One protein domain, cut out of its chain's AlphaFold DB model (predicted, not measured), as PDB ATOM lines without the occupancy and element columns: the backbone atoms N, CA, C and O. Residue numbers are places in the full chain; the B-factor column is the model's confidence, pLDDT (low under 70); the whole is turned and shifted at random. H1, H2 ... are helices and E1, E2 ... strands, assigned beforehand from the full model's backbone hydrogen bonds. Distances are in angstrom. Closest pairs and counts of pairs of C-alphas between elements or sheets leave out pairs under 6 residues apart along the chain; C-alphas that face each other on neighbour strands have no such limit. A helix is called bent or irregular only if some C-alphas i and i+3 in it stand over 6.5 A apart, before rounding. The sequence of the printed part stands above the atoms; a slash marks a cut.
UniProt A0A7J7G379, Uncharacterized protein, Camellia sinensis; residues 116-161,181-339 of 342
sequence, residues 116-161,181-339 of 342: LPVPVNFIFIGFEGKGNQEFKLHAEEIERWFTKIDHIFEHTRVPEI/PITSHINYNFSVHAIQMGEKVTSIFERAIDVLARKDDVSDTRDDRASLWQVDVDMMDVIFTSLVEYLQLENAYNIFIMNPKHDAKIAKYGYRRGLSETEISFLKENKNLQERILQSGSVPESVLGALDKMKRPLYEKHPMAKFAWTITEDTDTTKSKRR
ATOM      1  N   LEU A 116      95.266  -5.736   8.428       69.56
ATOM      2  CA  LEU A 116      95.134  -7.145   8.055       69.56
ATOM      3  C   LEU A 116      96.337  -7.577   7.205       69.56
ATOM      4  O   LEU A 116      96.524  -7.018   6.122       69.56
ATOM      5  N   PRO A 117      97.162  -8.542   7.658       70.62
ATOM      6  CA  PRO A 117      98.235  -9.079   6.835       70.62
ATOM      7  C   PRO A 117      97.642  -9.935   5.714       70.62
ATOM      8  O   PRO A 117      96.946 -10.916   5.977       70.62
ATOM      9  N   VAL A 118      97.932  -9.580   4.464       76.62
ATOM     10  CA  VAL A 118      97.516 -10.347   3.283       76.62
ATOM     11  C   VAL A 118      98.779 -10.837   2.569       76.62
ATOM     12  O   VAL A 118      99.377 -10.077   1.804       76.62
ATOM     13  N   PRO A 119      99.241 -12.071   2.846       80.69
ATOM     14  CA  PRO A 119     100.360 -12.660   2.122       80.69
ATOM     15  C   PRO A 119      99.900 -13.087   0.724       80.69
ATOM     16  O   PRO A 119      98.954 -13.869   0.589       80.69
ATOM     17  N   VAL A 120     100.548 -12.552  -0.311       83.50
ATOM     18  CA  VAL A 120     100.229 -12.821  -1.718       83.50
ATOM     19  C   VAL A 120     101.493 -13.233  -2.464       83.50
ATOM     20  O   VAL A 120     102.468 -12.487  -2.507       83.50
ATOM     21  N   ASN A 121     101.439 -14.393  -3.113       87.19
ATOM     22  CA  ASN A 121     102.464 -14.893  -4.015       87.19
ATOM     23  C   ASN A 121     102.056 -14.641  -5.469       87.19
ATOM     24  O   ASN A 121     100.998 -15.087  -5.908       87.19
ATOM     25  N   PHE A 122     102.916 -13.991  -6.241       87.31
ATOM     26  CA  PHE A 122     102.786 -13.823  -7.683       87.31
ATOM     27  C   PHE A 122     103.738 -14.774  -8.388       87.31
ATOM     28  O   PHE A 122     104.953 -14.628  -8.297       87.31
ATOM     29  N   ILE A 123     103.195 -15.752  -9.099       88.94
ATOM     30  CA  ILE A 123     103.965 -16.789  -9.779       88.94
ATOM     31  C   ILE A 123     103.958 -16.491 -11.274       88.94
ATOM     32  O   ILE A 123     102.940 -16.653 -11.947       88.94
ATOM     33  N   PHE A 124     105.099 -16.053 -11.793       88.44
ATOM     34  CA  PHE A 124     105.301 -15.708 -13.194       88.44
ATOM     35  C   PHE A 124     105.825 -16.912 -13.979       88.44
ATOM     36  O   PHE A 124     106.910 -17.420 -13.698       88.44
ATOM     37  N   ILE A 125     105.084 -17.341 -15.001       88.31
ATOM     38  CA  ILE A 125     105.437 -18.454 -15.894       88.31
ATOM     39  C   ILE A 125     105.586 -17.911 -17.320       88.31
ATOM     40  O   ILE A 125     104.678 -17.252 -17.822       88.31
ATOM     41  N   GLY A 126     106.720 -18.162 -17.983       84.19
ATOM     42  CA  GLY A 126     106.989 -17.656 -19.341       84.19
ATOM     43  C   GLY A 126     107.546 -16.226 -19.420       84.19
ATOM     44  O   GLY A 126     107.623 -15.648 -20.500       84.19
ATOM     45  N   PHE A 127     107.982 -15.650 -18.297       85.38
ATOM     46  CA  PHE A 127     108.530 -14.283 -18.215       85.38
ATOM     47  C   PHE A 127     110.068 -14.217 -18.252       85.38
ATOM     48  O   PHE A 127     110.670 -13.176 -18.009       85.38
ATOM     49  N   GLU A 128     110.732 -15.337 -18.549       81.69
ATOM     50  CA  GLU A 128     112.195 -15.446 -18.698       81.69
ATOM     51  C   GLU A 128     112.700 -14.982 -20.085       81.69
ATOM     52  O   GLU A 128     113.869 -15.134 -20.435       81.69
ATOM     53  N   GLY A 129     111.817 -14.430 -20.921       78.62
ATOM     54  CA  GLY A 129     112.104 -14.135 -22.326       78.62
ATOM     55  C   GLY A 129     111.939 -15.330 -23.259       78.62
ATOM     56  O   GLY A 129     112.244 -15.235 -24.441       78.62
ATOM     57  N   LYS A 130     111.446 -16.459 -22.741       77.88
ATOM     58  CA  LYS A 130     111.135 -17.660 -23.526       77.88
ATOM     59  C   LYS A 130     109.641 -17.909 -23.710       77.88
ATOM     60  O   LYS A 130     109.303 -18.865 -24.397       77.88
ATOM     61  N   GLY A 131     108.779 -17.073 -23.133       74.12
ATOM     62  CA  GLY A 131     107.334 -17.128 -23.340       74.12
ATOM     63  C   GLY A 131     106.876 -16.438 -24.623       74.12
ATOM     64  O   GLY A 131     107.673 -16.150 -25.523       74.12
ATOM     65  N   ASN A 132     105.576 -16.163 -24.710       74.31
ATOM     66  CA  ASN A 132     105.009 -15.429 -25.838       74.31
ATOM     67  C   ASN A 132     105.604 -14.008 -25.886       74.31
ATOM     68  O   ASN A 132     105.727 -13.342 -24.860       74.31
ATOM     69  N   GLN A 133     106.006 -13.555 -27.076       76.31
ATOM     70  CA  GLN A 133     106.650 -12.248 -27.304       76.31
ATOM     71  C   GLN A 133     108.020 -12.041 -26.628       76.31
ATOM     72  O   GLN A 133     108.490 -10.909 -26.565       76.31
ATOM     73  N   GLU A 134     108.663 -13.105 -26.130       81.31
ATOM     74  CA  GLU A 134     110.021 -13.055 -25.554       81.31
ATOM     75  C   GLU A 134     110.194 -11.997 -24.448       81.31
ATOM     76  O   GLU A 134     111.277 -11.453 -24.222       81.31
ATOM     77  N   PHE A 135     109.112 -11.723 -23.718       82.88
ATOM     78  CA  PHE A 135     109.101 -10.703 -22.681       82.88
ATOM     79  C   PHE A 135     109.911 -11.146 -21.453       82.88
ATOM     80  O   PHE A 135     109.712 -12.244 -20.919       82.88
ATOM     81  N   LYS A 136     110.828 -10.277 -21.011       82.62
ATOM     82  CA  LYS A 136     111.676 -10.468 -19.831       82.62
ATOM     83  C   LYS A 136     111.238  -9.522 -18.732       82.62
ATOM     84  O   LYS A 136     111.287  -8.311 -18.907       82.62
ATOM     85  N   LEU A 137     110.835 -10.091 -17.606       80.06
ATOM     86  CA  LEU A 137     110.428  -9.313 -16.447       80.06
ATOM     87  C   LEU A 137     111.667  -8.924 -15.629       80.06
ATOM     88  O   LEU A 137     112.431  -9.790 -15.199       80.06
ATOM     89  N   HIS A 138     111.869  -7.623 -15.427       81.44
ATOM     90  CA  HIS A 138     112.968  -7.092 -14.621       81.44
ATOM     91  C   HIS A 138     112.492  -6.741 -13.207       81.44
ATOM     92  O   HIS A 138     111.391  -6.221 -13.033       81.44
ATOM     93  N   ALA A 139     113.339  -6.961 -12.196       76.44
ATOM     94  CA  ALA A 139     113.003  -6.683 -10.795       76.44
ATOM     95  C   ALA A 139     112.526  -5.232 -10.568       76.44
ATOM     96  O   ALA A 139     111.557  -5.004  -9.851       76.44
ATOM     97  N   GLU A 140     113.129  -4.264 -11.264       79.31
ATOM     98  CA  GLU A 140     112.768  -2.844 -11.170       79.31
ATOM     99  C   GLU A 140     111.327  -2.544 -11.623       79.31
ATOM    100  O   GLU A 140     110.671  -1.646 -11.095       79.31
ATOM    101  N   GLU A 141     110.817  -3.271 -12.618       79.81
ATOM    102  CA  GLU A 141     109.452  -3.078 -13.127       79.81
ATOM    103  C   GLU A 141     108.425  -3.624 -12.142       79.81
ATOM    104  O   GLU A 141     107.398  -2.999 -11.880       79.81
ATOM    105  N   ILE A 142     108.753  -4.767 -11.551       78.56
ATOM    106  CA  ILE A 142     107.929  -5.468 -10.578       78.56
ATOM    107  C   ILE A 142     107.792  -4.645  -9.302       78.56
ATOM    108  O   ILE A 142     106.683  -4.433  -8.813       78.56
ATOM    109  N   GLU A 143     108.902  -4.110  -8.798       76.31
ATOM    110  CA  GLU A 143     108.891  -3.212  -7.647       76.31
ATOM    111  C   GLU A 143     108.019  -1.979  -7.915       76.31
ATOM    112  O   GLU A 143     107.208  -1.594  -7.068       76.31
ATOM    113  N   ARG A 144     108.091  -1.393  -9.120       79.12
ATOM    114  CA  ARG A 144     107.224  -0.268  -9.514       79.12
ATOM    115  C   ARG A 144     105.743  -0.640  -9.559       79.12
ATOM    116  O   ARG A 144     104.912   0.205  -9.224       79.12
ATOM    117  N   TRP A 145     105.399  -1.854  -9.991       75.69
ATOM    118  CA  TRP A 145     104.013  -2.335  -9.987       75.69
ATOM    119  C   TRP A 145     103.509  -2.510  -8.555       75.69
ATOM    120  O   TRP A 145     102.434  -2.013  -8.218       75.69
ATOM    121  N   PHE A 146     104.319  -3.131  -7.694       74.75
ATOM    122  CA  PHE A 146     103.935  -3.460  -6.324       74.75
ATOM    123  C   PHE A 146     103.975  -2.283  -5.349       74.75
ATOM    124  O   PHE A 146     103.198  -2.261  -4.399       74.75
ATOM    125  N   THR A 147     104.759  -1.241  -5.633       70.44
ATOM    126  CA  THR A 147     104.757   0.012  -4.849       70.44
ATOM    127  C   THR A 147     103.393   0.719  -4.878       70.44
ATOM    128  O   THR A 147     103.092   1.523  -4.003       70.44
ATOM    129  N   LYS A 148     102.546   0.429  -5.875       69.44
ATOM    130  CA  LYS A 148     101.228   1.061  -6.045       69.44
ATOM    131  C   LYS A 148     100.054   0.228  -5.518       69.44
ATOM    132  O   LYS A 148      98.916   0.642  -5.714       69.44
ATOM    133  N   ILE A 149     100.308  -0.926  -4.892       67.75
ATOM    134  CA  ILE A 149      99.245  -1.836  -4.428       67.75
ATOM    135  C   ILE A 149      98.625  -1.413  -3.089       67.75
ATOM    136  O   ILE A 149      97.562  -1.920  -2.736       67.75
ATOM    137  N   ASP A 150      99.214  -0.451  -2.369       61.31
ATOM    138  CA  ASP A 150      98.606   0.100  -1.152       61.31
ATOM    139  C   ASP A 150      97.252   0.756  -1.480       61.31
ATOM    140  O   ASP A 150      97.156   1.905  -1.915       61.31
ATOM    141  N   HIS A 151      96.185  -0.011  -1.273       60.88
ATOM    142  CA  HIS A 151      94.810   0.424  -1.427       60.88
ATOM    143  C   HIS A 151      94.179   0.591  -0.046       60.88
ATOM    144  O   HIS A 151      93.994  -0.374   0.696       60.88
ATOM    145  N   ILE A 152      93.822   1.831   0.284       56.72
ATOM    146  CA  ILE A 152      92.965   2.145   1.427       56.72
ATOM    147  C   ILE A 152      91.530   1.950   0.952       56.72
ATOM    148  O   ILE A 152      91.059   2.687   0.085       56.72
ATOM    149  N   PHE A 153      90.839   0.952   1.500       56.19
ATOM    150  CA  PHE A 153      89.420   0.766   1.231       56.19
ATOM    151  C   PHE A 153      88.600   1.329   2.382       56.19
ATOM    152  O   PHE A 153      88.775   0.966   3.549       56.19
ATOM    153  N   GLU A 154      87.676   2.217   2.035       55.09
ATOM    154  CA  GLU A 154      86.642   2.656   2.955       55.09
ATOM    155  C   GLU A 154      85.671   1.496   3.169       55.09
ATOM    156  O   GLU A 154      84.978   1.057   2.251       55.09
ATOM    157  N   HIS A 155      85.627   0.976   4.392       53.84
ATOM    158  CA  HIS A 155      84.557   0.084   4.791       53.84
ATOM    159  C   HIS A 155      83.422   0.935   5.358       53.84
ATOM    160  O   HIS A 155      83.544   1.535   6.429       53.84
ATOM    161  N   THR A 156      82.302   0.980   4.638       52.31
ATOM    162  CA  THR A 156      81.054   1.519   5.174       52.31
ATOM    163  C   THR A 156      80.455   0.481   6.114       52.31
ATOM    164  O   THR A 156      80.043  -0.598   5.676       52.31
ATOM    165  N   ARG A 157      80.396   0.791   7.412       54.34
ATOM    166  CA  ARG A 157      79.584  -0.004   8.341       54.34
ATOM    167  C   ARG A 157      78.124   0.120   7.914       54.34
ATOM    168  O   ARG A 157      77.685   1.211   7.554       54.34
ATOM    169  N   VAL A 158      77.370  -0.981   7.951       50.66
ATOM    170  CA  VAL A 158      75.910  -0.915   7.797       50.66
ATOM    171  C   VAL A 158      75.415   0.003   8.915       50.66
ATOM    172  O   VAL A 158      75.634  -0.341  10.080       50.66
ATOM    173  N   PRO A 159      74.844   1.185   8.608       47.41
ATOM    174  CA  PRO A 159      74.369   2.076   9.651       47.41
ATOM    175  C   PRO A 159      73.356   1.313  10.499       47.41
ATOM    176  O   PRO A 159      72.581   0.516   9.963       47.41
ATOM    177  N   GLU A 160      73.356   1.545  11.812       47.66
ATOM    178  CA  GLU A 160      72.237   1.118  12.642       47.66
ATOM    179  C   GLU A 160      70.991   1.787  12.061       47.66
ATOM    180  O   GLU A 160      70.774   2.988  12.234       47.66
ATOM    181  N   ILE A 161      70.203   1.029  11.292       46.38
ATOM    182  CA  ILE A 161      68.892   1.459  10.822       46.38
ATOM    183  C   ILE A 161      68.036   1.521  12.082       46.38
ATOM    184  O   ILE A 161      67.347   0.570  12.442       46.38
ATOM    185  N   PRO A 181      82.482   6.945  14.089       50.16
ATOM    186  CA  PRO A 181      82.817   7.333  12.727       50.16
ATOM    187  C   PRO A 181      82.149   6.364  11.739       50.16
ATOM    188  O   PRO A 181      82.338   5.146  11.821       50.16
ATOM    189  N   ILE A 182      81.326   6.910  10.834       53.38
ATOM    190  CA  ILE A 182      80.567   6.152   9.816       53.38
ATOM    191  C   ILE A 182      81.527   5.353   8.915       53.38
ATOM    192  O   ILE A 182      81.170   4.318   8.350       53.38
ATOM    193  N   THR A 183      82.772   5.813   8.833       52.12
ATOM    194  CA  THR A 183      83.858   5.239   8.052       52.12
ATOM    195  C   THR A 183      84.944   4.720   8.985       52.12
ATOM    196  O   THR A 183      85.630   5.493   9.651       52.12
ATOM    197  N   SER A 184      85.117   3.401   9.024       56.62
ATOM    198  CA  SER A 184      86.344   2.783   9.532       56.62
ATOM    199  C   SER A 184      87.251   2.462   8.353       56.62
ATOM    200  O   SER A 184      86.787   1.897   7.357       56.62
ATOM    201  N   HIS A 185      88.534   2.790   8.465       59.72
ATOM    202  CA  HIS A 185      89.514   2.469   7.435       59.72
ATOM    203  C   HIS A 185      90.140   1.105   7.737       59.72
ATOM    204  O   HIS A 185      90.657   0.871   8.831       59.72
ATOM    205  N   ILE A 186      90.081   0.186   6.774       61.66
ATOM    206  CA  ILE A 186      90.824  -1.072   6.850       61.66
ATOM    207  C   ILE A 186      92.095  -0.884   6.030       61.66
ATOM    208  O   ILE A 186      92.039  -0.604   4.832       61.66
ATOM    209  N   ASN A 187      93.233  -1.036   6.694       65.81
ATOM    210  CA  ASN A 187      94.545  -0.998   6.077       65.81
ATOM    211  C   ASN A 187      94.982  -2.440   5.808       65.81
ATOM    212  O   ASN A 187      95.187  -3.231   6.729       65.81
ATOM    213  N   TYR A 188      95.138  -2.810   4.543       67.44
ATOM    214  CA  TYR A 188      95.708  -4.108   4.197       67.44
ATOM    215  C   TYR A 188      97.228  -3.987   4.165       67.44
ATOM    216  O   TYR A 188      97.777  -3.169   3.435       67.44
ATOM    217  N   ASN A 189      97.910  -4.788   4.980       68.06
ATOM    218  CA  ASN A 189      99.359  -4.901   4.924       68.06
ATOM    219  C   ASN A 189      99.704  -6.055   3.978       68.06
ATOM    220  O   ASN A 189      99.678  -7.223   4.375       68.06
ATOM    221  N   PHE A 190      99.958  -5.730   2.713       70.75
ATOM    222  CA  PHE A 190     100.319  -6.723   1.710       70.75
ATOM    223  C   PHE A 190     101.776  -7.155   1.894       70.75
ATOM    224  O   PHE A 190     102.691  -6.331   1.904       70.75
ATOM    225  N   SER A 191     101.995  -8.463   2.012       72.06
ATOM    226  CA  SER A 191     103.321  -9.055   1.847       72.06
ATOM    227  C   SER A 191     103.344  -9.709   0.479       72.06
ATOM    228  O   SER A 191     102.682 -10.724   0.266       72.06
ATOM    229  N   VAL A 192     104.043  -9.075  -0.459       77.88
ATOM    230  CA  VAL A 192     104.123  -9.543  -1.838       77.88
ATOM    231  C   VAL A 192     105.387 -10.369  -2.005       77.88
ATOM    232  O   VAL A 192     106.504  -9.865  -1.881       77.88
ATOM    233  N   HIS A 193     105.219 -11.637  -2.348       79.38
ATOM    234  CA  HIS A 193     106.304 -12.474  -2.837       79.38
ATOM    235  C   HIS A 193     106.095 -12.723  -4.320       79.38
ATOM    236  O   HIS A 193     104.981 -12.964  -4.766       79.38
ATOM    237  N   ALA A 194     107.150 -12.619  -5.106       82.94
ATOM    238  CA  ALA A 194     107.071 -12.752  -6.544       82.94
ATOM    239  C   ALA A 194     108.113 -13.783  -7.001       82.94
ATOM    240  O   ALA A 194     109.306 -13.664  -6.720       82.94
ATOM    241  N   ILE A 195     107.634 -14.842  -7.652       84.38
ATOM    242  CA  ILE A 195     108.406 -16.015  -8.053       84.38
ATOM    243  C   ILE A 195     108.426 -16.085  -9.570       84.38
ATOM    244  O   ILE A 195     107.382 -16.217 -10.205       84.38
ATOM    245  N   GLN A 196     109.618 -16.056 -10.148       85.88
ATOM    246  CA  GLN A 196     109.816 -16.336 -11.558       85.88
ATOM    247  C   GLN A 196     110.143 -17.808 -11.756       85.88
ATOM    248  O   GLN A 196     111.146 -18.308 -11.240       85.88
ATOM    249  N   MET A 197     109.305 -18.479 -12.540       85.56
ATOM    250  CA  MET A 197     109.490 -19.873 -12.917       85.56
ATOM    251  C   MET A 197     110.378 -19.994 -14.154       85.56
ATOM    252  O   MET A 197     110.246 -19.222 -15.104       85.56
ATOM    253  N   GLY A 198     111.244 -21.008 -14.149       83.25
ATOM    254  CA  GLY A 198     112.144 -21.294 -15.266       83.25
ATOM    255  C   GLY A 198     111.464 -21.930 -16.486       83.25
ATOM    256  O   GLY A 198     110.320 -22.407 -16.443       83.25
ATOM    257  N   GLU A 199     112.214 -22.009 -17.585       84.19
ATOM    258  CA  GLU A 199     111.798 -22.599 -18.866       84.19
ATOM    259  C   GLU A 199     111.158 -23.986 -18.740       84.19
ATOM    260  O   GLU A 199     110.163 -24.271 -19.401       84.19
ATOM    261  N   LYS A 200     111.688 -24.864 -17.878       83.94
ATOM    262  CA  LYS A 200     111.161 -26.235 -17.768       83.94
ATOM    263  C   LYS A 200     109.708 -26.258 -17.313       83.94
ATOM    264  O   LYS A 200     108.916 -27.016 -17.867       83.94
ATOM    265  N   VAL A 201     109.364 -25.428 -16.331       85.75
ATOM    266  CA  VAL A 201     107.982 -25.299 -15.856       85.75
ATOM    267  C   VAL A 201     107.132 -24.734 -16.986       85.75
ATOM    268  O   VAL A 201     106.116 -25.325 -17.328       85.75
ATOM    269  N   THR A 202     107.614 -23.686 -17.655       86.75
ATOM    270  CA  THR A 202     106.933 -23.088 -18.815       86.75
ATOM    271  C   THR A 202     106.594 -24.137 -19.887       86.75
ATOM    272  O   THR A 202     105.442 -24.220 -20.299       86.75
ATOM    273  N   SER A 203     107.531 -25.028 -20.235       86.94
ATOM    274  CA  SER A 203     107.303 -26.096 -21.226       86.94
ATOM    275  C   SER A 203     106.242 -27.130 -20.814       86.94
ATOM    276  O   SER A 203     105.563 -27.701 -21.665       86.94
ATOM    277  N   ILE A 204     106.080 -27.384 -19.508       88.06
ATOM    278  CA  ILE A 204     105.035 -28.284 -18.992       88.06
ATOM    279  C   ILE A 204     103.663 -27.635 -19.167       88.06
ATOM    280  O   ILE A 204     102.730 -28.306 -19.594       88.06
ATOM    281  N   PHE A 205     103.556 -26.338 -18.870       88.50
ATOM    282  CA  PHE A 205     102.319 -25.581 -19.038       88.50
ATOM    283  C   PHE A 205     101.944 -25.410 -20.513       88.50
ATOM    284  O   PHE A 205     100.778 -25.575 -20.846       88.50
ATOM    285  N   GLU A 206     102.910 -25.160 -21.399       88.19
ATOM    286  CA  GLU A 206     102.687 -25.138 -22.854       88.19
ATOM    287  C   GLU A 206     102.125 -26.480 -23.337       88.19
ATOM    288  O   GLU A 206     101.036 -26.533 -23.901       88.19
ATOM    289  N   ARG A 207     102.783 -27.588 -22.975       87.81
ATOM    290  CA  ARG A 207     102.301 -28.931 -23.323       87.81
ATOM    291  C   ARG A 207     100.924 -29.238 -22.730       87.81
ATOM    292  O   ARG A 207     100.120 -29.905 -23.373       87.81
ATOM    293  N   ALA A 208     100.662 -28.808 -21.498       87.06
ATOM    294  CA  ALA A 208      99.366 -29.002 -20.861       87.06
ATOM    295  C   ALA A 208      98.267 -28.233 -21.595       87.06
ATOM    296  O   ALA A 208      97.197 -28.788 -21.820       87.06
ATOM    297  N   ILE A 209      98.545 -26.999 -22.019       87.56
ATOM    298  CA  ILE A 209      97.625 -26.207 -22.836       87.56
ATOM    299  C   ILE A 209      97.348 -26.930 -24.151       87.56
ATOM    300  O   ILE A 209      96.184 -27.116 -24.472       87.56
ATOM    301  N   ASP A 210      98.365 -27.419 -24.858       86.00
ATOM    302  CA  ASP A 210      98.164 -28.106 -26.141       86.00
ATOM    303  C   ASP A 210      97.336 -29.397 -26.008       86.00
ATOM    304  O   ASP A 210      96.551 -29.728 -26.896       86.00
ATOM    305  N   VAL A 211      97.494 -30.132 -24.901       86.88
ATOM    306  CA  VAL A 211      96.765 -31.388 -24.639       86.88
ATOM    307  C   VAL A 211      95.341 -31.139 -24.136       86.88
ATOM    308  O   VAL A 211      94.431 -31.889 -24.487       86.88
ATOM    309  N   LEU A 212      95.144 -30.120 -23.299       85.38
ATOM    310  CA  LEU A 212      93.855 -29.798 -22.676       85.38
ATOM    311  C   LEU A 212      93.029 -28.798 -23.494       85.38
ATOM    312  O   LEU A 212      91.878 -28.520 -23.144       85.38
ATOM    313  N   ALA A 213      93.601 -28.239 -24.560       85.81
ATOM    314  CA  ALA A 213      92.899 -27.363 -25.478       85.81
ATOM    315  C   ALA A 213      91.937 -28.163 -26.358       85.81
ATOM    316  O   ALA A 213      92.281 -29.169 -26.978       85.81
ATOM    317  N   ARG A 214      90.717 -27.649 -26.462       84.56
ATOM    318  CA  ARG A 214      89.674 -28.142 -27.357       84.56
ATOM    319  C   ARG A 214      89.045 -26.978 -28.111       84.56
ATOM    320  O   ARG A 214      89.105 -25.833 -27.665       84.56
ATOM    321  N   LYS A 215      88.485 -27.252 -29.284       84.56
ATOM    322  CA  LYS A 215      87.854 -26.217 -30.106       84.56
ATOM    323  C   LYS A 215      86.539 -25.784 -29.454       84.56
ATOM    324  O   LYS A 215      85.738 -26.640 -29.096       84.56
ATOM    325  N   ASP A 216      86.321 -24.477 -29.302       81.88
ATOM    326  CA  ASP A 216      85.082 -23.945 -28.708       81.88
ATOM    327  C   ASP A 216      83.861 -24.236 -29.599       81.88
ATOM    328  O   ASP A 216      82.774 -24.512 -29.104       81.88
ATOM    329  N   ASP A 217      84.046 -24.248 -30.923       80.44
ATOM    330  CA  ASP A 217      83.027 -24.676 -31.881       80.44
ATOM    331  C   ASP A 217      83.359 -26.048 -32.480       80.44
ATOM    332  O   ASP A 217      84.240 -26.183 -33.329       80.44
ATOM    333  N   VAL A 218      82.623 -27.070 -32.040       77.94
ATOM    334  CA  VAL A 218      82.751 -28.458 -32.519       77.94
ATOM    335  C   VAL A 218      82.175 -28.636 -33.927       77.94
ATOM    336  O   VAL A 218      82.548 -29.574 -34.630       77.94
ATOM    337  N   SER A 219      81.261 -27.757 -34.349       69.62
ATOM    338  CA  SER A 219      80.593 -27.871 -35.649       69.62
ATOM    339  C   SER A 219      81.484 -27.428 -36.807       69.62
ATOM    340  O   SER A 219      81.334 -27.901 -37.936       69.62
ATOM    341  N   ASP A 220      82.441 -26.548 -36.523       70.50
ATOM    342  CA  ASP A 220      83.364 -26.051 -37.519       70.50
ATOM    343  C   ASP A 220      84.506 -27.055 -37.737       70.50
ATOM    344  O   ASP A 220      85.401 -27.220 -36.908       70.50
ATOM    345  N   THR A 221      84.505 -27.723 -38.886       66.69
ATOM    346  CA  THR A 221      85.565 -28.662 -39.283       66.69
ATOM    347  C   THR A 221      86.768 -27.966 -39.919       66.69
ATOM    348  O   THR A 221      87.675 -28.640 -40.405       66.69
ATOM    349  N   ARG A 222      86.769 -26.630 -40.012       65.19
ATOM    350  CA  ARG A 222      87.892 -25.895 -40.589       65.19
ATOM    351  C   ARG A 222      89.006 -25.759 -39.560       65.19
ATOM    352  O   ARG A 222      88.791 -25.279 -38.448       65.19
ATOM    353  N   ASP A 223      90.221 -26.096 -39.973       62.50
ATOM    354  CA  ASP A 223      91.455 -25.800 -39.234       62.50
ATOM    355  C   ASP A 223      91.834 -24.312 -39.372       62.50
ATOM    356  O   ASP A 223      92.984 -23.942 -39.624       62.50
ATOM    357  N   ASP A 224      90.844 -23.423 -39.263       62.34
ATOM    358  CA  ASP A 224      91.058 -21.996 -39.420       62.34
ATOM    359  C   ASP A 224      91.708 -21.439 -38.153       62.34
ATOM    360  O   ASP A 224      91.189 -21.571 -37.040       62.34
ATOM    361  N   ARG A 225      92.811 -20.705 -38.350       59.66
ATOM    362  CA  ARG A 225      93.531 -19.924 -37.324       59.66
ATOM    363  C   ARG A 225      92.655 -18.893 -36.593       59.66
ATOM    364  O   ARG A 225      93.129 -18.239 -35.674       59.66
ATOM    365  N   ALA A 226      91.409 -18.697 -37.013       63.66
ATOM    366  CA  ALA A 226      90.447 -17.814 -36.363       63.66
ATOM    367  C   ALA A 226      89.609 -18.514 -35.276       63.66
ATOM    368  O   ALA A 226      88.920 -17.826 -34.523       63.66
ATOM    369  N   SER A 227      89.674 -19.845 -35.189       73.06
ATOM    370  CA  SER A 227      88.914 -20.632 -34.218       73.06
ATOM    371  C   SER A 227      89.349 -20.304 -32.792       73.06
ATOM    372  O   SER A 227      90.543 -20.305 -32.483       73.06
ATOM    373  N   LEU A 228      88.379 -20.027 -31.922       81.38
ATOM    374  CA  LEU A 228      88.610 -19.876 -30.489       81.38
ATOM    375  C   LEU A 228      88.803 -21.261 -29.871       81.38
ATOM    376  O   LEU A 228      87.985 -22.161 -30.061       81.38
ATOM    377  N   TRP A 229      89.899 -21.424 -29.141       86.12
ATOM    378  CA  TRP A 229      90.167 -22.630 -28.371       86.12
ATOM    379  C   TRP A 229      89.825 -22.403 -26.903       86.12
ATOM    380  O   TRP A 229      90.034 -21.322 -26.352       86.12
ATOM    381  N   GLN A 230      89.312 -23.435 -26.257       88.25
ATOM    382  CA  GLN A 230      89.040 -23.450 -24.836       88.25
ATOM    383  C   GLN A 230      89.981 -24.442 -24.155       88.25
ATOM    384  O   GLN A 230      90.090 -25.588 -24.580       88.25
ATOM    385  N   VAL A 231      90.628 -24.013 -23.077       88.62
ATOM    386  CA  VAL A 231      91.406 -24.877 -22.184       88.62
ATOM    387  C   VAL A 231      90.569 -25.173 -20.946       88.62
ATOM    388  O   VAL A 231      89.978 -24.261 -20.353       88.62
ATOM    389  N   ASP A 232      90.520 -26.446 -20.562       85.75
ATOM    390  CA  ASP A 232      89.793 -26.888 -19.374       85.75
ATOM    391  C   ASP A 232      90.478 -26.413 -18.085       85.75
ATOM    392  O   ASP A 232      91.613 -26.787 -17.775       85.75
ATOM    393  N   VAL A 233      89.765 -25.582 -17.322       87.06
ATOM    394  CA  VAL A 233      90.243 -25.051 -16.041       87.06
ATOM    395  C   VAL A 233      90.332 -26.138 -14.983       87.06
ATOM    396  O   VAL A 233      91.277 -26.112 -14.207       87.06
ATOM    397  N   ASP A 234      89.398 -27.091 -14.949       85.06
ATOM    398  CA  ASP A 234      89.358 -28.109 -13.892       85.06
ATOM    399  C   ASP A 234      90.580 -29.041 -13.984       85.06
ATOM    400  O   ASP A 234      91.162 -29.430 -12.974       85.06
ATOM    401  N   MET A 235      91.026 -29.344 -15.206       81.81
ATOM    402  CA  MET A 235      92.242 -30.131 -15.434       81.81
ATOM    403  C   MET A 235      93.517 -29.311 -15.208       81.81
ATOM    404  O   MET A 235      94.506 -29.830 -14.695       81.81
ATOM    405  N   MET A 236      93.506 -28.020 -15.553       84.94
ATOM    406  CA  MET A 236      94.628 -27.127 -15.247       84.94
ATOM    407  C   MET A 236      94.781 -26.882 -13.740       84.94
ATOM    408  O   MET A 236      95.907 -26.757 -13.262       84.94
ATOM    409  N   ASP A 237      93.683 -26.866 -12.981       85.81
ATOM    410  CA  ASP A 237      93.672 -26.712 -11.521       85.81
ATOM    411  C   ASP A 237      94.480 -27.807 -10.818       85.81
ATOM    412  O   ASP A 237      95.223 -27.532  -9.878       85.81
ATOM    413  N   VAL A 238      94.451 -29.034 -11.344       85.44
ATOM    414  CA  VAL A 238      95.295 -30.138 -10.862       85.44
ATOM    415  C   VAL A 238      96.785 -29.810 -11.000       85.44
ATOM    416  O   VAL A 238      97.572 -30.056 -10.083       85.44
ATOM    417  N   ILE A 239      97.182 -29.219 -12.129       86.44
ATOM    418  CA  ILE A 239      98.575 -28.839 -12.395       86.44
ATOM    419  C   ILE A 239      98.987 -27.674 -11.489       86.44
ATOM    420  O   ILE A 239     100.080 -27.697 -10.917       86.44
ATOM    421  N   PHE A 240      98.113 -26.677 -11.312       86.44
ATOM    422  CA  PHE A 240      98.354 -25.571 -10.385       86.44
ATOM    423  C   PHE A 240      98.487 -26.066  -8.948       86.44
ATOM    424  O   PHE A 240      99.451 -25.708  -8.276       86.44
ATOM    425  N   THR A 241      97.582 -26.932  -8.498       85.56
ATOM    426  CA  THR A 241      97.605 -27.515  -7.153       85.56
ATOM    427  C   THR A 241      98.892 -28.300  -6.924       85.56
ATOM    428  O   THR A 241      99.583 -28.061  -5.936       85.56
ATOM    429  N   SER A 242      99.300 -29.131  -7.889       85.00
ATOM    430  CA  SER A 242     100.575 -29.856  -7.828       85.00
ATOM    431  C   SER A 242     101.782 -28.914  -7.704       85.00
ATOM    432  O   SER A 242     102.720 -29.193  -6.952       85.00
ATOM    433  N   LEU A 243     101.764 -27.774  -8.402       84.31
ATOM    434  CA  LEU A 243     102.821 -26.769  -8.308       84.31
ATOM    435  C   LEU A 243     102.806 -26.045  -6.951       84.31
ATOM    436  O   LEU A 243     103.867 -25.860  -6.358       84.31
ATOM    437  N   VAL A 244     101.635 -25.668  -6.430       84.94
ATOM    438  CA  VAL A 244     101.495 -25.051  -5.096       84.94
ATOM    439  C   VAL A 244     102.014 -25.986  -4.007       84.94
ATOM    440  O   VAL A 244     102.766 -25.543  -3.137       84.94
ATOM    441  N   GLU A 245     101.661 -27.269  -4.076       82.25
ATOM    442  CA  GLU A 245     102.123 -28.304  -3.146       82.25
ATOM    443  C   GLU A 245     103.641 -28.497  -3.225       82.25
ATOM    444  O   GLU A 245     104.314 -28.570  -2.194       82.25
ATOM    445  N   TYR A 246     104.206 -28.517  -4.439       79.94
ATOM    446  CA  TYR A 246     105.654 -28.621  -4.638       79.94
ATOM    447  C   TYR A 246     106.412 -27.447  -4.007       79.94
ATOM    448  O   TYR A 246     107.453 -27.639  -3.379       79.94
ATOM    449  N   LEU A 247     105.883 -26.233  -4.164       76.31
ATOM    450  CA  LEU A 247     106.483 -24.999  -3.658       76.31
ATOM    451  C   LEU A 247     106.159 -24.746  -2.172       76.31
ATOM    452  O   LEU A 247     106.802 -23.904  -1.544       76.31
ATOM    453  N   GLN A 248     105.200 -25.491  -1.610       76.50
ATOM    454  CA  GLN A 248     104.662 -25.356  -0.251       76.50
ATOM    455  C   GLN A 248     104.083 -23.965   0.046       76.50
ATOM    456  O   GLN A 248     104.276 -23.399   1.120       76.50
ATOM    457  N   LEU A 249     103.336 -23.411  -0.913       76.62
ATOM    458  CA  LEU A 249     102.740 -22.069  -0.831       76.62
ATOM    459  C   LEU A 249     101.313 -22.076  -0.245       76.62
ATOM    460  O   LEU A 249     100.501 -21.210  -0.563       76.62
ATOM    461  N   GLU A 250     100.980 -23.057   0.596       70.19
ATOM    462  CA  GLU A 250      99.603 -23.301   1.065       70.19
ATOM    463  C   GLU A 250      99.044 -22.209   1.995       70.19
ATOM    464  O   GLU A 250      97.830 -22.072   2.118       70.19
ATOM    465  N   ASN A 251      99.914 -21.417   2.629       73.00
ATOM    466  CA  ASN A 251      99.536 -20.443   3.662       73.00
ATOM    467  C   ASN A 251      99.354 -19.006   3.136       73.00
ATOM    468  O   ASN A 251      99.349 -18.060   3.924       73.00
ATOM    469  N   ALA A 252      99.263 -18.820   1.818       80.19
ATOM    470  CA  ALA A 252      99.180 -17.508   1.182       80.19
ATOM    471  C   ALA A 252      98.333 -17.541  -0.097       80.19
ATOM    472  O   ALA A 252      98.132 -18.593  -0.705       80.19
ATOM    473  N   TYR A 253      97.838 -16.375  -0.515       83.94
ATOM    474  CA  TYR A 253      97.089 -16.249  -1.761       83.94
ATOM    475  C   TYR A 253      98.033 -16.400  -2.950       83.94
ATOM    476  O   TYR A 253      98.974 -15.628  -3.091       83.94
ATOM    477  N   ASN A 254      97.767 -17.365  -3.824       87.75
ATOM    478  CA  ASN A 254      98.610 -17.637  -4.985       87.75
ATOM    479  C   ASN A 254      97.959 -17.079  -6.251       87.75
ATOM    480  O   ASN A 254      96.853 -17.476  -6.606       87.75
ATOM    481  N   ILE A 255      98.645 -16.166  -6.934       88.88
ATOM    482  CA  ILE A 255      98.223 -15.575  -8.204       88.88
ATOM    483  C   ILE A 255      99.192 -16.038  -9.286       88.88
ATOM    484  O   ILE A 255     100.375 -15.704  -9.266       88.88
ATOM    485  N   PHE A 256      98.681 -16.795 -10.254       89.44
ATOM    486  CA  PHE A 256      99.455 -17.264 -11.398       89.44
ATOM    487  C   PHE A 256      99.341 -16.284 -12.561       89.44
ATOM    488  O   PHE A 256      98.249 -16.008 -13.051       89.44
ATOM    489  N   ILE A 257     100.481 -15.785 -13.031       89.31
ATOM    490  CA  ILE A 257     100.580 -14.940 -14.217       89.31
ATOM    491  C   ILE A 257     101.307 -15.746 -15.284       89.31
ATOM    492  O   ILE A 257     102.482 -16.088 -15.149       89.31
ATOM    493  N   MET A 258     100.587 -16.063 -16.352       87.00
ATOM    494  CA  MET A 258     101.053 -16.970 -17.390       87.00
ATOM    495  C   MET A 258     101.258 -16.225 -18.703       87.00
ATOM    496  O   MET A 258     100.374 -15.508 -19.168       87.00
ATOM    497  N   ASN A 259     102.420 -16.438 -19.313       88.25
ATOM    498  CA  ASN A 259     102.755 -15.986 -20.657       88.25
ATOM    499  C   ASN A 259     103.366 -17.130 -21.503       88.25
ATOM    500  O   ASN A 259     104.488 -17.002 -21.998       88.25
ATOM    501  N   PRO A 260     102.685 -18.284 -21.635       84.25
ATOM    502  CA  PRO A 260     103.200 -19.425 -22.386       84.25
ATOM    503  C   PRO A 260     103.140 -19.140 -23.888       84.25
ATOM    504  O   PRO A 260     102.287 -18.373 -24.354       84.25
ATOM    505  N   LYS A 261     104.035 -19.754 -24.664       84.69
ATOM    506  CA  LYS A 261     103.932 -19.725 -26.124       84.69
ATOM    507  C   LYS A 261     102.672 -20.453 -26.574       84.69
ATOM    508  O   LYS A 261     102.185 -21.360 -25.907       84.69
ATOM    509  N   HIS A 262     102.138 -20.014 -27.705       73.62
ATOM    510  CA  HIS A 262     101.031 -20.686 -28.364       73.62
ATOM    511  C   HIS A 262     101.543 -21.354 -29.636       73.62
ATOM    512  O   HIS A 262     102.354 -20.780 -30.369       73.62
ATOM    513  N   ASP A 263     101.060 -22.564 -29.891       70.44
ATOM    514  CA  ASP A 263     101.323 -23.268 -31.134       70.44
ATOM    515  C   ASP A 263     100.684 -22.539 -32.324       70.44
ATOM    516  O   ASP A 263      99.628 -21.914 -32.214       70.44
ATOM    517  N   ALA A 264     101.270 -22.678 -33.519       64.38
ATOM    518  CA  ALA A 264     100.758 -22.047 -34.745       64.38
ATOM    519  C   ALA A 264      99.316 -22.469 -35.112       64.38
ATOM    520  O   ALA A 264      98.668 -21.817 -35.936       64.38
ATOM    521  N   LYS A 265      98.828 -23.562 -34.510       66.56
ATOM    522  CA  LYS A 265      97.457 -24.077 -34.639       66.56
ATOM    523  C   LYS A 265      96.458 -23.326 -33.752       66.56
ATOM    524  O   LYS A 265      95.297 -23.189 -34.127       66.56
ATOM    525  N   ILE A 266      96.908 -22.819 -32.605       70.62
ATOM    526  CA  ILE A 266      96.076 -22.192 -31.578       70.62
ATOM    527  C   ILE A 266      96.411 -20.700 -31.548       70.62
ATOM    528  O   ILE A 266      97.220 -20.235 -30.755       70.62
ATOM    529  N   ALA A 267      95.797 -19.913 -32.432       70.31
ATOM    530  CA  ALA A 267      96.068 -18.473 -32.460       70.31
ATOM    531  C   ALA A 267      95.443 -17.726 -31.267       70.31
ATOM    532  O   ALA A 267      95.927 -16.666 -30.871       70.31
ATOM    533  N   LYS A 268      94.332 -18.243 -30.725       82.00
ATOM    534  CA  LYS A 268      93.601 -17.663 -29.595       82.00
ATOM    535  C   LYS A 268      93.011 -18.778 -28.748       82.00
ATOM    536  O   LYS A 268      92.257 -19.601 -29.263       82.00
ATOM    537  N   TYR A 269      93.310 -18.754 -27.456       85.88
ATOM    538  CA  TYR A 269      92.682 -19.638 -26.488       85.88
ATOM    539  C   TYR A 269      92.187 -18.864 -25.267       85.88
ATOM    540  O   TYR A 269      92.668 -17.768 -24.968       85.88
ATOM    541  N   GLY A 270      91.212 -19.439 -24.571       86.88
ATOM    542  CA  GLY A 270      90.698 -18.952 -23.300       86.88
ATOM    543  C   GLY A 270      90.537 -20.090 -22.303       86.88
ATOM    544  O   GLY A 270      90.326 -21.240 -22.675       86.88
ATOM    545  N   TYR A 271      90.625 -19.766 -21.020       87.94
ATOM    546  CA  TYR A 271      90.355 -20.709 -19.942       87.94
ATOM    547  C   TYR A 271      88.876 -20.640 -19.580       87.94
ATOM    548  O   TYR A 271      88.365 -19.559 -19.280       87.94
ATOM    549  N   ARG A 272      88.172 -21.773 -19.596       85.69
ATOM    550  CA  ARG A 272      86.770 -21.822 -19.165       85.69
ATOM    551  C   ARG A 272      86.458 -23.135 -18.471       85.69
ATOM    552  O   ARG A 272      86.906 -24.205 -18.878       85.69
ATOM    553  N   ARG A 273      85.645 -23.013 -17.425       85.69
ATOM    554  CA  ARG A 273      85.080 -24.134 -16.687       85.69
ATOM    555  C   ARG A 273      83.818 -24.635 -17.383       85.69
ATOM    556  O   ARG A 273      82.956 -23.834 -17.753       85.69
ATOM    557  N   GLY A 274      83.699 -25.950 -17.533       83.00
ATOM    558  CA  GLY A 274      82.548 -26.583 -18.176       83.00
ATOM    559  C   GLY A 274      82.566 -26.516 -19.707       83.00
ATOM    560  O   GLY A 274      83.594 -26.258 -20.335       83.00
ATOM    561  N   LEU A 275      81.414 -26.811 -20.310       84.25
ATOM    562  CA  LEU A 275      81.254 -27.009 -21.752       84.25
ATOM    563  C   LEU A 275      80.689 -25.777 -22.469       84.25
ATOM    564  O   LEU A 275      79.954 -24.980 -21.876       84.25
ATOM    565  N   SER A 276      81.029 -25.643 -23.749       85.31
ATOM    566  CA  SER A 276      80.459 -24.670 -24.677       85.31
ATOM    567  C   SER A 276      79.038 -25.034 -25.103       85.31
ATOM    568  O   SER A 276      78.594 -26.168 -24.944       85.31
ATOM    569  N   GLU A 277      78.285 -24.068 -25.628       85.06
ATOM    570  CA  GLU A 277      76.896 -24.300 -26.051       85.06
ATOM    571  C   GLU A 277      76.818 -25.285 -27.226       85.06
ATOM    572  O   GLU A 277      75.965 -26.176 -27.237       85.06
ATOM    573  N   THR A 278      77.761 -25.175 -28.161       85.12
ATOM    574  CA  THR A 278      77.976 -26.093 -29.289       85.12
ATOM    575  C   THR A 278      78.279 -27.507 -28.789       85.12
ATOM    576  O   THR A 278      77.627 -28.463 -29.202       85.12
ATOM    577  N   GLU A 279      79.176 -27.650 -27.813       84.75
ATOM    578  CA  GLU A 279      79.511 -28.927 -27.174       84.75
ATOM    579  C   GLU A 279      78.307 -29.535 -26.455       84.75
ATOM    580  O   GLU A 279      78.041 -30.729 -26.577       84.75
ATOM    581  N   ILE A 280      77.531 -28.719 -25.739       87.25
ATOM    582  CA  ILE A 280      76.313 -29.169 -25.059       87.25
ATOM    583  C   ILE A 280      75.275 -29.638 -26.082       87.25
ATOM    584  O   ILE A 280      74.620 -30.656 -25.855       87.25
ATOM    585  N   SER A 281      75.111 -28.927 -27.201       88.00
ATOM    586  CA  SER A 281      74.209 -29.350 -28.279       88.00
ATOM    587  C   SER A 281      74.666 -30.668 -28.913       88.00
ATOM    588  O   SER A 281      73.879 -31.610 -28.994       88.00
ATOM    589  N   PHE A 282      75.963 -30.803 -29.195       85.75
ATOM    590  CA  PHE A 282      76.567 -32.020 -29.730       85.75
ATOM    591  C   PHE A 282      76.422 -33.217 -28.777       85.75
ATOM    592  O   PHE A 282      76.120 -34.336 -29.203       85.75
ATOM    593  N   LEU A 283      76.591 -32.998 -27.471       85.88
ATOM    594  CA  LEU A 283      76.367 -34.035 -26.466       85.88
ATOM    595  C   LEU A 283      74.894 -34.421 -26.368       85.88
ATOM    596  O   LEU A 283      74.605 -35.603 -26.204       85.88
ATOM    597  N   LYS A 284      73.958 -33.468 -26.474       86.50
ATOM    598  CA  LYS A 284      72.510 -33.754 -26.482       86.50
ATOM    599  C   LYS A 284      72.100 -34.623 -27.669       86.50
ATOM    600  O   LYS A 284      71.243 -35.490 -27.508       86.50
ATOM    601  N   GLU A 285      72.714 -34.410 -28.827       87.19
ATOM    602  CA  GLU A 285      72.456 -35.187 -30.042       87.19
ATOM    603  C   GLU A 285      73.022 -36.614 -29.947       87.19
ATOM    604  O   GLU A 285      72.384 -37.574 -30.388       87.19
ATOM    605  N   ASN A 286      74.174 -36.791 -29.293       85.69
ATOM    606  CA  ASN A 286      74.879 -38.071 -29.221       85.69
ATOM    607  C   ASN A 286      74.639 -38.836 -27.908       85.69
ATOM    608  O   ASN A 286      75.479 -38.848 -27.004       85.69
ATOM    609  N   LYS A 287      73.532 -39.583 -27.831       85.25
ATOM    610  CA  LYS A 287      73.182 -40.415 -26.654       85.25
ATOM    611  C   LYS A 287      74.240 -41.469 -26.296       85.25
ATOM    612  O   LYS A 287      74.547 -41.656 -25.125       85.25
ATOM    613  N   ASN A 288      74.874 -42.083 -27.296       84.19
ATOM    614  CA  ASN A 288      75.932 -43.080 -27.077       84.19
ATOM    615  C   ASN A 288      77.168 -42.492 -26.372       84.19
ATOM    616  O   ASN A 288      77.853 -43.196 -25.631       84.19
ATOM    617  N   LEU A 289      77.476 -41.209 -26.606       79.00
ATOM    618  CA  LEU A 289      78.585 -40.533 -25.930       79.00
ATOM    619  C   LEU A 289      78.231 -40.217 -24.478       79.00
ATOM    620  O   LEU A 289      79.075 -40.396 -23.607       79.00
ATOM    621  N   GLN A 290      76.982 -39.828 -24.204       79.38
ATOM    622  CA  GLN A 290      76.508 -39.628 -22.832       79.38
ATOM    623  C   GLN A 290      76.625 -40.915 -22.011       79.38
ATOM    624  O   GLN A 290      77.158 -40.889 -20.907       79.38
ATOM    625  N   GLU A 291      76.195 -42.049 -22.567       80.19
ATOM    626  CA  GLU A 291      76.299 -43.349 -21.894       80.19
ATOM    627  C   GLU A 291      77.756 -43.737 -21.613       80.19
ATOM    628  O   GLU A 291      78.063 -44.207 -20.519       80.19
ATOM    629  N   ARG A 292      78.679 -43.469 -22.547       80.19
ATOM    630  CA  ARG A 292      80.120 -43.693 -22.330       80.19
ATOM    631  C   ARG A 292      80.705 -42.787 -21.249       80.19
ATOM    632  O   ARG A 292      81.474 -43.277 -20.433       80.19
ATOM    633  N   ILE A 293      80.336 -41.506 -21.225       78.94
ATOM    634  CA  ILE A 293      80.813 -40.545 -20.216       78.94
ATOM    635  C   ILE A 293      80.301 -40.928 -18.820       78.94
ATOM    636  O   ILE A 293      81.052 -40.882 -17.848       78.94
ATOM    637  N   LEU A 294      79.039 -41.355 -18.720       76.19
ATOM    638  CA  LEU A 294      78.452 -41.840 -17.468       76.19
ATOM    639  C   LEU A 294      79.131 -43.127 -16.974       76.19
ATOM    640  O   LEU A 294      79.279 -43.320 -15.770       76.19
ATOM    641  N   GLN A 295      79.567 -43.995 -17.891       72.00
ATOM    642  CA  GLN A 295      80.321 -45.208 -17.561       72.00
ATOM    643  C   GLN A 295      81.786 -44.923 -17.204       72.00
ATOM    644  O   GLN A 295      82.367 -45.644 -16.398       72.00
ATOM    645  N   SER A 296      82.385 -43.863 -17.752       63.69
ATOM    646  CA  SER A 296      83.776 -43.470 -17.500       63.69
ATOM    647  C   SER A 296      83.951 -42.584 -16.260       63.69
ATOM    648  O   SER A 296      84.916 -41.828 -16.199       63.69
ATOM    649  N   GLY A 297      83.035 -42.645 -15.286       49.59
ATOM    650  CA  GLY A 297      82.936 -41.761 -14.111       49.59
ATOM    651  C   GLY A 297      84.098 -41.796 -13.101       49.59
ATOM    652  O   GLY A 297      83.907 -41.456 -11.940       49.59
ATOM    653  N   SER A 298      85.295 -42.188 -13.519       48.75
ATOM    654  CA  SER A 298      86.515 -42.181 -12.724       48.75
ATOM    655  C   SER A 298      87.566 -41.363 -13.469       48.75
ATOM    656  O   SER A 298      88.215 -41.867 -14.387       48.75
ATOM    657  N   VAL A 299      87.774 -40.114 -13.046       53.19
ATOM    658  CA  VAL A 299      89.039 -39.416 -13.316       53.19
ATOM    659  C   VAL A 299      90.156 -40.326 -12.788       53.19
ATOM    660  O   VAL A 299      90.044 -40.781 -11.650       53.19
ATOM    661  N   PRO A 300      91.195 -40.665 -13.569       48.78
ATOM    662  CA  PRO A 300      92.248 -41.539 -13.077       48.78
ATOM    663  C   PRO A 300      92.983 -40.864 -11.910       48.78
ATOM    664  O   PRO A 300      93.861 -40.025 -12.110       48.78
ATOM    665  N   GLU A 301      92.677 -41.276 -10.676       46.50
ATOM    666  CA  GLU A 301      93.460 -40.954  -9.470       46.50
ATOM    667  C   GLU A 301      94.945 -41.349  -9.626       46.50
ATOM    668  O   GLU A 301      95.817 -40.859  -8.907       46.50
ATOM    669  N   SER A 302      95.264 -42.187 -10.621       44.06
ATOM    670  CA  SER A 302      96.621 -42.610 -10.965       44.06
ATOM    671  C   SER A 302      97.542 -41.486 -11.451       44.06
ATOM    672  O   SER A 302      98.755 -41.669 -11.398       44.06
ATOM    673  N   VAL A 303      97.017 -40.339 -11.902       47.19
ATOM    674  CA  VAL A 303      97.853 -39.173 -12.270       47.19
ATOM    675  C   VAL A 303      98.216 -38.332 -11.036       47.19
ATOM    676  O   VAL A 303      99.284 -37.726 -10.987       47.19
ATOM    677  N   LEU A 304      97.373 -38.353  -9.998       45.41
ATOM    678  CA  LEU A 304      97.550 -37.591  -8.754       45.41
ATOM    679  C   LEU A 304      98.403 -38.337  -7.709       45.41
ATOM    680  O   LEU A 304      99.112 -37.714  -6.924       45.41
ATOM    681  N   GLY A 305      98.392 -39.674  -7.719       39.69
ATOM    682  CA  GLY A 305      99.049 -40.502  -6.696       39.69
ATOM    683  C   GLY A 305     100.585 -40.592  -6.749       39.69
ATOM    684  O   GLY A 305     101.184 -41.249  -5.901       39.69
ATOM    685  N   ALA A 306     101.255 -39.969  -7.725       42.91
ATOM    686  CA  ALA A 306     102.704 -40.125  -7.934       42.91
ATOM    687  C   ALA A 306     103.575 -38.971  -7.385       42.91
ATOM    688  O   ALA A 306     104.797 -38.974  -7.584       42.91
ATOM    689  N   LEU A 307     102.992 -37.994  -6.677       46.34
ATOM    690  CA  LEU A 307     103.717 -36.812  -6.183       46.34
ATOM    691  C   LEU A 307     104.253 -36.934  -4.742       46.34
ATOM    692  O   LEU A 307     104.843 -35.996  -4.216       46.34
ATOM    693  N   ASP A 308     104.135 -38.092  -4.098       42.78
ATOM    694  CA  ASP A 308     104.217 -38.182  -2.630       42.78
ATOM    695  C   ASP A 308     105.640 -38.237  -2.021       42.78
ATOM    696  O   ASP A 308     105.857 -38.804  -0.951       42.78
ATOM    697  N   LYS A 309     106.684 -37.726  -2.701       45.38
ATOM    698  CA  LYS A 309     108.083 -37.974  -2.256       45.38
ATOM    699  C   LYS A 309     109.079 -36.819  -2.253       45.38
ATOM    700  O   LYS A 309     110.258 -37.092  -2.048       45.38
ATOM    701  N   MET A 310     108.697 -35.557  -2.445       44.72
ATOM    702  CA  MET A 310     109.649 -34.447  -2.244       44.72
ATOM    703  C   MET A 310     108.979 -33.243  -1.591       44.72
ATOM    704  O   MET A 310     108.430 -32.383  -2.262       44.72
ATOM    705  N   LYS A 311     109.074 -33.191  -0.262       44.47
ATOM    706  CA  LYS A 311     108.754 -32.014   0.542       44.47
ATOM    707  C   LYS A 311     110.033 -31.198   0.697       44.47
ATOM    708  O   LYS A 311     110.829 -31.489   1.587       44.47
ATOM    709  N   ARG A 312     110.275 -30.226  -0.181       46.28
ATOM    710  CA  ARG A 312     111.252 -29.173   0.109       46.28
ATOM    711  C   ARG A 312     110.506 -27.842   0.092       46.28
ATOM    712  O   ARG A 312     110.155 -27.401  -0.997       46.28
ATOM    713  N   PRO A 313     110.240 -27.237   1.259       50.56
ATOM    714  CA  PRO A 313     109.684 -25.895   1.293       50.56
ATOM    715  C   PRO A 313     110.602 -24.961   0.516       50.56
ATOM    716  O   PRO A 313     111.820 -25.013   0.713       50.56
ATOM    717  N   LEU A 314     110.040 -24.084  -0.320       52.09
ATOM    718  CA  LEU A 314     110.791 -22.905  -0.755       52.09
ATOM    719  C   LEU A 314     111.169 -22.042   0.460       52.09
ATOM    720  O   LEU A 314     112.266 -21.492   0.491       52.09
ATOM    721  N   TYR A 315     110.306 -22.001   1.487       52.16
ATOM    722  CA  TYR A 315     110.576 -21.338   2.764       52.16
ATOM    723  C   TYR A 315     109.933 -22.064   3.946       52.16
ATOM    724  O   TYR A 315     108.821 -22.571   3.844       52.16
ATOM    725  N   GLU A 316     110.594 -22.033   5.104       51.78
ATOM    726  CA  GLU A 316     109.998 -22.454   6.383       51.78
ATOM    727  C   GLU A 316     108.984 -21.423   6.920       51.78
ATOM    728  O   GLU A 316     108.100 -21.766   7.705       51.78
ATOM    729  N   LYS A 317     109.100 -20.153   6.501       53.88
ATOM    730  CA  LYS A 317     108.199 -19.038   6.834       53.88
ATOM    731  C   LYS A 317     108.080 -18.096   5.636       53.88
ATOM    732  O   LYS A 317     109.098 -17.777   5.028       53.88
ATOM    733  N   HIS A 318     106.866 -17.630   5.324       52.97
ATOM    734  CA  HIS A 318     106.649 -16.636   4.265       52.97
ATOM    735  C   HIS A 318     107.568 -15.427   4.503       52.97
ATOM    736  O   HIS A 318     107.616 -14.936   5.640       52.97
ATOM    737  N   PRO A 319     108.304 -14.936   3.488       57.97
ATOM    738  CA  PRO A 319     109.115 -13.743   3.654       57.97
ATOM    739  C   PRO A 319     108.186 -12.590   4.033       57.97
ATOM    740  O   PRO A 319     107.388 -12.141   3.223       57.97
ATOM    741  N   MET A 320     108.264 -12.118   5.279       51.66
ATOM    742  CA  MET A 320     107.450 -10.994   5.774       51.66
ATOM    743  C   MET A 320     107.950  -9.632   5.262       51.66
ATOM    744  O   MET A 320     107.587  -8.584   5.794       51.66
ATOM    745  N   ALA A 321     108.815  -9.636   4.245       55.12
ATOM    746  CA  ALA A 321     109.204  -8.432   3.539       55.12
ATOM    747  C   ALA A 321     107.994  -7.885   2.761       55.12
ATOM    748  O   ALA A 321     107.137  -8.648   2.307       55.12
ATOM    749  N   LYS A 322     107.935  -6.557   2.586       56.56
ATOM    750  CA  LYS A 322     106.934  -5.926   1.706       56.56
ATOM    751  C   LYS A 322     107.031  -6.471   0.280       56.56
ATOM    752  O   LYS A 322     106.014  -6.633  -0.384       56.56
ATOM    753  N   PHE A 323     108.257  -6.770  -0.150       54.75
ATOM    754  CA  PHE A 323     108.560  -7.357  -1.439       54.75
ATOM    755  C   PHE A 323     109.712  -8.355  -1.316       54.75
ATOM    756  O   PHE A 323     110.723  -8.063  -0.671       54.75
ATOM    757  N   ALA A 324     109.575  -9.518  -1.942       59.28
ATOM    758  CA  ALA A 324     110.672 -10.452  -2.138       59.28
ATOM    759  C   ALA A 324     110.557 -11.109  -3.521       59.28
ATOM    760  O   ALA A 324     109.486 -11.576  -3.904       59.28
ATOM    761  N   TRP A 325     111.668 -11.129  -4.260       61.50
ATOM    762  CA  TRP A 325     111.770 -11.682  -5.611       61.50
ATOM    763  C   TRP A 325     112.617 -12.951  -5.602       61.50
ATOM    764  O   TRP A 325     113.681 -12.987  -4.979       61.50
ATOM    765  N   THR A 326     112.168 -14.013  -6.267       69.00
ATOM    766  CA  THR A 326     112.905 -15.282  -6.323       69.00
ATOM    767  C   THR A 326     112.863 -15.868  -7.721       69.00
ATOM    768  O   THR A 326     111.796 -16.058  -8.297       69.00
ATOM    769  N   ILE A 327     114.044 -16.169  -8.256       66.88
ATOM    770  CA  ILE A 327     114.219 -16.816  -9.553       66.88
ATOM    771  C   ILE A 327     114.515 -18.287  -9.276       66.88
ATOM    772  O   ILE A 327     115.499 -18.600  -8.606       66.88
ATOM    773  N   THR A 328     113.666 -19.196  -9.749       63.50
ATOM    774  CA  THR A 328     113.946 -20.632  -9.627       63.50
ATOM    775  C   THR A 328     114.944 -21.042 -10.709       63.50
ATOM    776  O   THR A 328     114.598 -21.031 -11.892       63.50
ATOM    777  N   GLU A 329     116.169 -21.399 -10.327       53.53
ATOM    778  CA  GLU A 329     117.178 -21.882 -11.274       53.53
ATOM    779  C   GLU A 329     116.880 -23.304 -11.786       53.53
ATOM    780  O   GLU A 329     116.164 -24.112 -11.185       53.53
ATOM    781  N   ASP A 330     117.482 -23.635 -12.928       45.72
ATOM    782  CA  ASP A 330     117.274 -24.878 -13.665       45.72
ATOM    783  C   ASP A 330     117.644 -26.164 -12.905       45.72
ATOM    784  O   ASP A 330     117.168 -27.248 -13.259       45.72
ATOM    785  N   THR A 331     118.488 -26.078 -11.880       45.81
ATOM    786  CA  THR A 331     118.955 -27.224 -11.086       45.81
ATOM    787  C   THR A 331     117.839 -27.808 -10.217       45.81
ATOM    788  O   THR A 331     117.698 -29.036 -10.169       45.81
ATOM    789  N   ASP A 332     116.962 -26.968  -9.661       41.62
ATOM    790  CA  ASP A 332     115.812 -27.389  -8.849       41.62
ATOM    791  C   ASP A 332     114.655 -27.955  -9.697       41.62
ATOM    792  O   ASP A 332     113.867 -28.774  -9.222       41.62
ATOM    793  N   THR A 333     114.593 -27.621 -10.991       43.09
ATOM    794  CA  THR A 333     113.545 -28.091 -11.921       43.09
ATOM    795  C   THR A 333     113.905 -29.383 -12.668       43.09
ATOM    796  O   THR A 333     113.053 -30.001 -13.308       43.09
ATOM    797  N   THR A 334     115.154 -29.864 -12.594       35.69
ATOM    798  CA  THR A 334     115.545 -31.142 -13.236       35.69
ATOM    799  C   THR A 334     114.879 -32.370 -12.607       35.69
ATOM    800  O   THR A 334     114.679 -33.381 -13.287       35.69
ATOM    801  N   LYS A 335     114.492 -32.293 -11.327       36.31
ATOM    802  CA  LYS A 335     113.838 -33.397 -10.609       36.31
ATOM    803  C   LYS A 335     112.355 -33.566 -10.961       36.31
ATOM    804  O   LYS A 335     111.860 -34.688 -10.862       36.31
ATOM    805  N   SER A 336     111.663 -32.518 -11.421       37.19
ATOM    806  CA  SER A 336     110.242 -32.592 -11.808       37.19
ATOM    807  C   SER A 336     110.037 -33.246 -13.183       37.19
ATOM    808  O   SER A 336     109.136 -34.067 -13.356       37.19
ATOM    809  N   LYS A 337     110.940 -32.990 -14.144       34.97
ATOM    810  CA  LYS A 337     110.866 -33.531 -15.517       34.97
ATOM    811  C   LYS A 337     110.919 -35.063 -15.588       34.97
ATOM    812  O   LYS A 337     110.302 -35.650 -16.469       34.97
ATOM    813  N   ARG A 338     111.614 -35.726 -14.654       34.06
ATOM    814  CA  ARG A 338     111.682 -37.201 -14.599       34.06
ATOM    815  C   ARG A 338     110.400 -37.864 -14.076       34.06
ATOM    816  O   ARG A 338     110.320 -39.086 -14.130       34.06
ATOM    817  N   ARG A 339     109.426 -37.105 -13.556       38.50
ATOM    818  CA  ARG A 339     108.197 -37.658 -12.951       38.50
ATOM    819  C   ARG A 339     106.903 -37.359 -13.707       38.50
ATOM    820  O   ARG A 339     105.962 -38.117 -13.548       38.50
TER     821      ARG A 339
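Overview. This is residues 116 to 161 and 181 to 339 of the 342 residues of an uncharacterized protein of Camellia sinensis (UniProt A0A7J7G379). A strongly twisted sheet, in which E6, E1, E3 and E8 run side by side, makes one lobe; a small sheet of E4, E5 and E7 makes another, and H2 and H3 span the way between them. E2 pairs with the first part of the long strand E3 to make an arm at one end; at the other, H4 and H5 make a corner, residues 284 to 302 stick out, and unnamed residues 296 to 322 lead back to E8. The 205 printed residues, with helices and strands mixed, run E1 H1 E2 E3 H2 E4 E5 H3 E6 E7 H4 H5 E8 H6. The larger sheet is branched and mixed, the smaller one E4 E5 E7, also mixed; the whole is loose, with a radius of gyration of the C-alphas of 21.3 A and spans of 62 by 59 by 36 A.

Arrangement. E3, residues 183 to 196, has three neighbours. E1, residues 116 to 125, is parallel on one side, with N 118 and O 189 2.9 A apart; E8, residues 323 to 327, is parallel on the other, with N 194 and O 324 2.8 A apart. E2, residues 152 to 156, is antiparallel, with N 155 and O 184 3.3 A apart. E6, residues 253 to 258, is parallel to E1, with N 255 and O 121 2.8 A apart. H1, residues 139 to 146, is on this sheet at a height of 10.0 A, over E8 and only just not over E3, on which 2 of its C-alphas fall. H2, residues 199 to 212, only grazes it with residues 199 to 206. H2 stands up from the sheet of E4, residues 213 to 215, E5, residues 228 to 232, and E7, residues 268 to 272. E4 and E5 are a hairpin, N 214 and O 230 2.9 A apart; E5 and E7 are parallel, N 231 and O 270 2.8 A apart. H3, residues 233 to 247, only just touches H2, with 3 pairs of C-alphas within 8 A, the closest Leu 212 and Met 235 at 7.4 A. H6, residues 330 to 337, touches H2 residues 199 to 201, the closest C-alphas being Lys 200 and Thr 333, 6.6 A. H4, residues 277 to 285, and H5, residues 287 to 295, touch only at the corner, and only just, with 3 pairs of C-alphas within 8 A, the closest Leu 283 and Gln 290 at 6.7 A. Every O i to N i+4 pair is within hydrogen-bond range in H1, H2, H4 and H5, against 9 of 11 in H3 and 1 of 4 in H6, which has 2 of 5 O i to N i+3 pairs.

Along the chain. E1 begins at C-alpha 116, (95.134, -7.145, 8.055), and is 28.4 A long; E3 is 39.0 A, H3 20.4 A and H2 19.7 A. H6 ends at C-alpha 337, (110.866, -33.531, -15.517), and is only just irregular, C-alphas 332 and 335 being 6.6 A apart.

Size, cuts and confidence. The two farthest C-alphas, of Pro 181 and Asn 288, are 64.6 A apart. Residues 162 to 180 are not printed; C-alphas 161 and 181 are 15.2 A apart across the cut. The long links are E1 to H1, E4 to E5 and H5 to E8. Mean pLDDT of the printed part is 71.5, and 77 residues are under 70, among them 148 to 161, 181 to 189 and 296 to 339.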